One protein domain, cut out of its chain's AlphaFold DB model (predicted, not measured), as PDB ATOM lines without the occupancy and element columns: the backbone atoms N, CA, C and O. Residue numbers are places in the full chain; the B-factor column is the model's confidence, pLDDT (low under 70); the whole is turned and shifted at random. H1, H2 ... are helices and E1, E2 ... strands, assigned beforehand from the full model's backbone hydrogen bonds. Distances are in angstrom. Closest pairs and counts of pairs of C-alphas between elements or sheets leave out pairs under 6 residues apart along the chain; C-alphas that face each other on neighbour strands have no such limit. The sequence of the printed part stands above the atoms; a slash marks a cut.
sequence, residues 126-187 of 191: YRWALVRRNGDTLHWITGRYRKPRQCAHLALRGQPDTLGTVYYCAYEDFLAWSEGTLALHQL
ATOM      1  N   TYR A 126     206.685 206.780 176.702       83.56
ATOM      2  CA  TYR A 126     206.778 207.727 177.799       83.56
ATOM      3  C   TYR A 126     207.023 206.948 179.082       83.56
ATOM      4  O   TYR A 126     206.375 205.949 179.358       83.56
ATOM      5  N   ARG A 127     207.971 207.427 179.882       88.19
ATOM      6  CA  ARG A 127     208.186 206.885 181.226       88.19
ATOM      7  C   ARG A 127     207.265 207.546 182.241       88.19
ATOM      8  O   ARG A 127     206.971 206.962 183.273       88.19
ATOM      9  N   TRP A 128     206.812 208.761 181.940       92.31
ATOM     10  CA  TRP A 128     206.070 209.603 182.864       92.31
ATOM     11  C   TRP A 128     204.820 210.176 182.199       92.31
ATOM     12  O   TRP A 128     204.892 210.693 181.083       92.31
ATOM     13  N   ALA A 129     203.696 210.142 182.906       91.50
ATOM     14  CA  ALA A 129     202.504 210.921 182.590       91.50
ATOM     15  C   ALA A 129     202.501 212.195 183.436       91.50
ATOM     16  O   ALA A 129     202.735 212.122 184.638       91.50
ATOM     17  N   LEU A 130     202.215 213.345 182.832       93.25
ATOM     18  CA  LEU A 130     201.759 214.531 183.549       93.25
ATOM     19  C   LEU A 130     200.231 214.494 183.572       93.25
ATOM     20  O   LEU A 130     199.594 214.474 182.513       93.25
ATOM     21  N   VAL A 131     199.658 214.499 184.768       92.88
ATOM     22  CA  VAL A 131     198.218 214.390 184.999       92.88
ATOM     23  C   VAL A 131     197.734 215.523 185.893       92.88
ATOM     24  O   VAL A 131     198.468 216.016 186.748       92.88
ATOM     25  N   ARG A 132     196.485 215.938 185.709       93.12
ATOM     26  CA  ARG A 132     195.761 216.772 186.667       93.12
ATOM     27  C   ARG A 132     194.924 215.861 187.551       93.12
ATOM     28  O   ARG A 132     194.155 215.063 187.020       93.12
ATOM     29  N   ARG A 133     195.016 216.019 188.868       91.75
ATOM     30  CA  ARG A 133     194.106 215.355 189.805       91.75
ATOM     31  C   ARG A 133     192.915 216.256 190.116       91.75
ATOM     32  O   ARG A 133     193.095 217.427 190.438       91.75
ATOM     33  N   ASN A 134     191.714 215.694 190.041       87.44
ATOM     34  CA  ASN A 134     190.476 216.323 190.487       87.44
ATOM     35  C   ASN A 134     189.685 215.312 191.330       87.44
ATOM     36  O   ASN A 134     189.049 214.407 190.787       87.44
ATOM     37  N   GLY A 135     189.798 215.415 192.657       86.69
ATOM     38  CA  GLY A 135     189.278 214.403 193.581       86.69
ATOM     39  C   GLY A 135     189.860 213.015 193.285       86.69
ATOM     40  O   GLY A 135     191.082 212.827 193.332       86.69
ATOM     41  N   ASP A 136     188.976 212.081 192.926       85.94
ATOM     42  CA  ASP A 136     189.307 210.688 192.598       85.94
ATOM     43  C   ASP A 136     189.483 210.424 191.096       85.94
ATOM     44  O   ASP A 136     189.576 209.281 190.649       85.94
ATOM     45  N   THR A 137     189.560 211.486 190.296       87.44
ATOM     46  CA  THR A 137     189.797 211.386 188.855       87.44
ATOM     47  C   THR A 137     191.154 211.964 188.478       87.44
ATOM     48  O   THR A 137     191.602 212.978 189.026       87.44
ATOM     49  N   LEU A 138     191.814 211.317 187.515       89.69
ATOM     50  CA  LEU A 138     192.995 211.845 186.845       89.69
ATOM     51  C   LEU A 138     192.656 212.211 185.404       89.69
ATOM     52  O   LEU A 138     192.098 211.418 184.648       89.69
ATOM     53  N   HIS A 139     193.055 213.409 185.002       86.88
ATOM     54  CA  HIS A 139     193.006 213.840 183.616       86.88
ATOM     55  C   HIS A 139     194.417 213.851 183.046       86.88
ATOM     56  O   HIS A 139     195.308 214.511 183.584       86.88
ATOM     57  N   TRP A 140     194.623 213.151 181.934       85.75
ATOM     58  CA  TRP A 140     195.881 213.224 181.205       85.75
ATOM     59  C   TRP A 140     196.101 214.629 180.648       85.75
ATOM     60  O   TRP A 140     195.225 215.191 179.992       85.75
ATOM     61  N   ILE A 141     197.292 215.178 180.882       87.25
ATOM     62  CA  ILE A 141     197.731 216.427 180.256       87.25
ATOM     63  C   ILE A 141     198.673 216.095 179.103       87.25
ATOM     64  O   ILE A 141     198.491 216.575 177.988       87.25
ATOM     65  N   THR A 142     199.734 215.328 179.378       85.62
ATOM     66  CA  THR A 142     200.789 215.045 178.396       85.62
ATOM     67  C   THR A 142     201.763 213.973 178.897       85.62
ATOM     68  O   THR A 142     201.932 213.795 180.098       85.62
ATOM     69  N   GLY A 143     202.448 213.268 177.994       87.38
ATOM     70  CA  GLY A 143     203.507 212.316 178.347       87.38
ATOM     71  C   GLY A 143     204.915 212.924 178.328       87.38
ATOM     72  O   GLY A 143     205.173 213.951 177.687       87.38
ATOM     73  N   ARG A 144     205.851 212.301 179.049       85.06
ATOM     74  CA  ARG A 144     207.257 212.712 179.146       85.06
ATOM     75  C   ARG A 144     208.199 211.506 179.174       85.06
ATOM     76  O   ARG A 144     207.982 210.521 179.872       85.06
ATOM     77  N   TYR A 145     209.310 211.614 178.448       84.50
ATOM     78  CA  TYR A 145     210.395 210.620 178.487       84.50
ATOM     79  C   TYR A 145     211.275 210.760 179.736       84.50
ATOM     80  O   TYR A 145     211.805 209.781 180.250       84.50
ATOM     81  N   ARG A 146     211.426 211.993 180.229       83.38
ATOM     82  CA  ARG A 146     212.167 212.342 181.445       83.38
ATOM     83  C   ARG A 146     211.258 213.172 182.339       83.38
ATOM     84  O   ARG A 146     210.573 214.050 181.819       83.38
ATOM     85  N   LYS A 147     211.279 212.922 183.648       84.25
ATOM     86  CA  LYS A 147     210.528 213.706 184.631       84.25
ATOM     87  C   LYS A 147     211.278 215.004 184.953       84.25
ATOM     88  O   LYS A 147     212.415 214.929 185.423       84.25
ATOM     89  N   PRO A 148     210.690 216.186 184.716       81.75
ATOM     90  CA  PRO A 148     211.145 217.426 185.334       81.75
ATOM     91  C   PRO A 148     211.160 217.320 186.865       81.75
ATOM     92  O   PRO A 148     210.472 216.484 187.445       81.75
ATOM     93  N   ARG A 149     211.955 218.165 187.530       82.44
ATOM     94  CA  ARG A 149     212.126 218.087 188.990       82.44
ATOM     95  C   ARG A 149     210.870 218.450 189.776       82.44
ATOM     96  O   ARG A 149     210.676 217.865 190.828       82.44
ATOM     97  N   GLN A 150     210.083 219.405 189.280       84.94
ATOM     98  CA  GLN A 150     208.883 219.906 189.946       84.94
ATOM     99  C   GLN A 150     207.798 220.260 188.919       84.94
ATOM    100  O   GLN A 150     208.109 220.751 187.829       84.94
ATOM    101  N   CYS A 151     206.537 220.048 189.276       89.75
ATOM    102  CA  CYS A 151     205.345 220.491 188.559       89.75
ATOM    103  C   CYS A 151     204.302 221.188 189.443       89.75
ATOM    104  O   CYS A 151     203.311 221.661 188.893       89.75
ATOM    105  N   ALA A 152     204.520 221.322 190.758       88.94
ATOM    106  CA  ALA A 152     203.585 222.033 191.646       88.94
ATOM    107  C   ALA A 152     203.270 223.476 191.194       88.94
ATOM    108  O   ALA A 152     202.155 223.957 191.367       88.94
ATOM    109  N   HIS A 153     204.238 224.153 190.571       88.38
ATOM    110  CA  HIS A 153     204.098 225.528 190.078       88.38
ATOM    111  C   HIS A 153     203.339 225.641 188.743       88.38
ATOM    112  O   HIS A 153     203.169 226.745 188.226       88.38
ATOM    113  N   LEU A 154     202.940 224.520 188.133       88.00
ATOM    114  CA  LEU A 154     202.243 224.530 186.852       88.00
ATOM    115  C   LEU A 154     200.743 224.748 187.057       88.00
ATOM    116  O   LEU A 154     200.108 224.066 187.858       88.00
ATOM    117  N   ALA A 155     200.182 225.639 186.246       87.56
ATOM    118  CA  ALA A 155     198.754 225.742 185.990       87.56
ATOM    119  C   ALA A 155     198.494 225.493 184.497       87.56
ATOM    120  O   ALA A 155     199.309 225.835 183.632       87.56
ATOM    121  N   LEU A 156     197.355 224.885 184.179       84.62
ATOM    122  CA  LEU A 156     196.884 224.748 182.810       84.62
ATOM    123  C   LEU A 156     196.588 226.133 182.225       84.62
ATOM    124  O   LEU A 156     196.073 227.029 182.895       84.62
ATOM    125  N   ARG A 157     196.927 226.312 180.945       84.12
ATOM    126  CA  ARG A 157     196.758 227.588 180.242       84.12
ATOM    127  C   ARG A 157     195.296 228.046 180.321       84.12
ATOM    128  O   ARG A 157     194.406 227.328 179.878       84.12
ATOM    129  N   GLY A 158     195.079 229.250 180.852       86.44
ATOM    130  CA  GLY A 158     193.746 229.839 181.018       86.44
ATOM    131  C   GLY A 158     192.942 229.295 182.205       86.44
ATOM    132  O   GLY A 158     191.769 229.627 182.317       86.44
ATOM    133  N   GLN A 159     193.539 228.474 183.077       85.06
ATOM    134  CA  GLN A 159     192.874 227.890 184.249       85.06
ATOM    135  C   GLN A 159     193.763 228.030 185.502       85.06
ATOM    136  O   GLN A 159     194.388 227.051 185.923       85.06
ATOM    137  N   PRO A 160     193.869 229.232 186.101       86.44
ATOM    138  CA  PRO A 160     194.771 229.486 187.231       86.44
ATOM    139  C   PRO A 160     194.476 228.609 188.457       86.44
ATOM    140  O   PRO A 160     195.413 228.177 189.122       86.44
ATOM    141  N   ASP A 161     193.213 228.232 188.680       86.94
ATOM    142  CA  ASP A 161     192.778 227.368 189.795       86.94
ATOM    143  C   ASP A 161     193.349 225.940 189.736       86.94
ATOM    144  O   ASP A 161     193.170 225.138 190.648       86.94
ATOM    145  N   THR A 162     194.032 225.589 188.645       86.44
ATOM    146  CA  THR A 162     194.717 224.298 188.506       86.44
ATOM    147  C   THR A 162     196.131 224.296 189.082       86.44
ATOM    148  O   THR A 162     196.773 223.240 189.093       86.44
ATOM    149  N   LEU A 163     196.616 225.436 189.580       88.94
ATOM    150  CA  LEU A 163     197.899 225.530 190.266       88.94
ATOM    151  C   LEU A 163     197.968 224.521 191.423       88.94
ATOM    152  O   LEU A 163     197.033 224.392 192.208       88.94
ATOM    153  N   GLY A 164     199.060 223.757 191.505       88.94
ATOM    154  CA  GLY A 164     199.238 222.732 192.538       88.94
ATOM    155  C   GLY A 164     198.376 221.472 192.371       88.94
ATOM    156  O   GLY A 164     198.481 220.556 193.181       88.94
ATOM    157  N   THR A 165     197.563 221.364 191.311       91.56
ATOM    158  CA  THR A 165     196.725 220.171 191.042       91.56
ATOM    159  C   THR A 165     197.347 219.199 190.036       91.56
ATOM    160  O   THR A 165     196.722 218.216 189.631       91.56
ATOM    161  N   VAL A 166     198.583 219.470 189.615       93.06
ATOM    162  CA  VAL A 166     199.294 218.725 188.575       93.06
ATOM    163  C   VAL A 166     200.365 217.830 189.198       93.06
ATOM    164  O   VAL A 166     201.114 218.266 190.072       93.06
ATOM    165  N   TYR A 167     200.439 216.585 188.728       94.62
ATOM    166  CA  TYR A 167     201.304 215.531 189.256       94.62
ATOM    167  C   TYR A 167     201.940 214.724 188.121       94.62
ATOM    168  O   TYR A 167     201.359 214.568 187.046       94.62
ATOM    169  N   TYR A 168     203.112 214.156 188.381       94.94
ATOM    170  CA  TYR A 168     203.698 213.082 187.590       94.94
ATOM    171  C   TYR A 168     203.374 211.713 188.191       94.94
ATOM    172  O   TYR A 168     203.443 211.544 189.405       94.94
ATOM    173  N   CYS A 169     203.124 210.719 187.346       93.62
ATOM    174  CA  CYS A 169     203.170 209.295 187.700       93.62
ATOM    175  C   CYS A 169     203.878 208.496 186.605       93.62
ATOM    176  O   CYS A 169     204.144 209.030 185.518       93.62
ATOM    177  N   ALA A 170     204.215 207.233 186.882       92.69
ATOM    178  CA  ALA A 170     204.699 206.340 185.838       92.69
ATOM    179  C   ALA A 170     203.623 206.204 184.750       92.69
ATOM    180  O   ALA A 170     202.425 206.163 185.032       92.69
ATOM    181  N   TYR A 171     204.048 206.201 183.488       90.06
ATOM    182  CA  TYR A 171     203.098 206.172 182.376       90.06
ATOM    183  C   TYR A 171     202.294 204.868 182.332       90.06
ATOM    184  O   TYR A 171     201.099 204.896 182.057       90.06
ATOM    185  N   GLU A 172     202.943 203.751 182.656       87.94
ATOM    186  CA  GLU A 172     202.307 202.438 182.771       87.94
ATOM    187  C   GLU A 172     201.235 202.406 183.869       87.94
ATOM    188  O   GLU A 172     200.131 201.932 183.617       87.94
ATOM    189  N   ASP A 173     201.496 203.016 185.029       91.62
ATOM    190  CA  ASP A 173     200.517 203.117 186.117       91.62
ATOM    191  C   ASP A 173     199.296 203.946 185.703       91.62
ATOM    192  O   ASP A 173     198.162 203.613 186.045       91.62
ATOM    193  N   PHE A 174     199.508 205.030 184.946       90.44
ATOM    194  CA  PHE A 174     198.407 205.827 184.404       90.44
ATOM    195  C   PHE A 174     197.535 205.012 183.439       90.44
ATOM    196  O   PHE A 174     196.309 205.098 183.512       90.44
ATOM    197  N   LEU A 175     198.155 204.229 182.550       85.94
ATOM    198  CA  LEU A 175     197.437 203.359 181.617       85.94
ATOM    199  C   LEU A 175     196.626 202.302 182.367       85.94
ATOM    200  O   LEU A 175     195.414 202.219 182.169       85.94
ATOM    201  N   ALA A 176     197.266 201.588 183.294       83.19
ATOM    202  CA  ALA A 176     196.618 200.576 184.119       83.19
ATOM    203  C   ALA A 176     195.432 201.159 184.909       83.19
ATOM    204  O   ALA A 176     194.351 200.570 184.953       83.19
ATOM    205  N   TRP A 177     195.583 202.365 185.462       90.19
ATOM    206  CA  TRP A 177     194.480 203.080 186.104       90.19
ATOM    207  C   TRP A 177     193.347 203.417 185.132       90.19
ATOM    208  O   TRP A 177     192.181 203.184 185.447       90.19
ATOM    209  N   SER A 178     193.669 203.924 183.939       81.56
ATOM    210  CA  SER A 178     192.663 204.292 182.935       81.56
ATOM    211  C   SER A 178     191.874 203.093 182.398       81.56
ATOM    212  O   SER A 178     190.722 203.242 181.997       81.56
ATOM    213  N   GLU A 179     192.475 201.903 182.440       83.12
ATOM    214  CA  GLU A 179     191.863 200.620 182.080       83.12
ATOM    215  C   GLU A 179     191.138 199.954 183.265       83.12
ATOM    216  O   GLU A 179     190.527 198.900 183.105       83.12
ATOM    217  N   GLY A 180     191.195 200.553 184.461       83.00
ATOM    218  CA  GLY A 180     190.575 200.031 185.682       83.00
ATOM    219  C   GLY A 180     191.317 198.853 186.320       83.00
ATOM    220  O   GLY A 180     190.788 198.225 187.235       83.00
ATOM    221  N   THR A 181     192.535 198.547 185.866       88.19
ATOM    222  CA  THR A 181     193.369 197.459 186.406       88.19
ATOM    223  C   THR A 181     194.228 197.898 187.597       88.19
ATOM    224  O   THR A 181     194.760 197.049 188.311       88.19
ATOM    225  N   LEU A 182     194.320 199.209 187.853       88.81
ATOM    226  CA  LEU A 182     195.009 199.802 189.000       88.81
ATOM    227  C   LEU A 182     194.120 200.855 189.684       88.81
ATOM    228  O   LEU A 182     193.569 201.740 189.033       88.81
ATOM    229  N   ALA A 183     193.977 200.796 191.008       91.44
ATOM    230  CA  ALA A 183     193.195 201.775 191.762       91.44
ATOM    231  C   ALA A 183     193.990 203.066 192.010       91.44
ATOM    232  O   ALA A 183     195.205 203.032 192.187       91.44
ATOM    233  N   LEU A 184     193.302 204.213 192.116       89.50
ATOM    234  CA  LEU A 184     193.947 205.530 192.255       89.50
ATOM    235  C   LEU A 184     194.945 205.618 193.425       89.50
ATOM    236  O   LEU A 184     195.999 206.235 193.297       89.50
ATOM    237  N   HIS A 185     194.625 205.004 194.565       92.12
ATOM    238  CA  HIS A 185     195.488 205.027 195.750       92.12
ATOM    239  C   HIS A 185     196.795 204.235 195.569       92.12
ATOM    240  O   HIS A 185     197.709 204.380 196.375       92.12
ATOM    241  N   GLN A 186     196.883 203.400 194.529       92.06
ATOM    242  CA  GLN A 186     198.077 202.625 194.193       92.06
ATOM    243  C   GLN A 186     199.039 203.407 193.284       92.06
ATOM    244  O   GLN A 186     200.178 202.983 193.109       92.06
ATOM    245  N   LEU A 187     198.621 204.551 192.724       93.00
ATOM    246  CA  LEU A 187     199.487 205.384 191.892       93.00
ATOM    247  C   LEU A 187     200.427 206.224 192.756       93.00
ATOM    248  O   LEU A 187     200.003 206.959 193.650       93.00
TER     249      LEU A 187
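This is residues 126 to 187 of the 191 residues of the protein "M48 family peptidase" of Natronospirillum operosum (UniProt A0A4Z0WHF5). A small, strongly twisted sheet of three antiparallel strands has helix H1 over one face, while the long link 145 to 165 loops out on the side away from H1. The printed part has 62 residues, under half in named elements, running E1, E2, E3, H1; the sheet's order is E2 E1 E3. The class is mixed, helices and strands; the whole is compact, radius of gyration of the C-alphas 11.4 A, spans 32 by 26 by 16 A.

Find C-alpha 128 at (206.070, 209.603, 182.864); E1 runs to 134, 18.6 A. E2, residues 137 to 144, 20.0 A, bends by 62 degrees at 141. E3 is 166 to 170; H1, 171 to 178, ends at (192.663, 204.292, 182.935).

Hairpin E1 and E2 pairs N 130 with O 142, 2.8 A. Across E1 and E3, N 131 and O 167 are 2.8 A apart. H1 is on the sheet, height 8.8 A, along the strands; its closest C-alphas with E1 are Trp 128 and Tyr 171, 4.6 A. In H1 every O i to N i+4 pair is within hydrogen-bond range.

C-alphas 158 and 181 are farthest apart, 32.8 A. The printed part has no cut; E2 to E3 is the long link. No printed residue is under 70 in pLDDT.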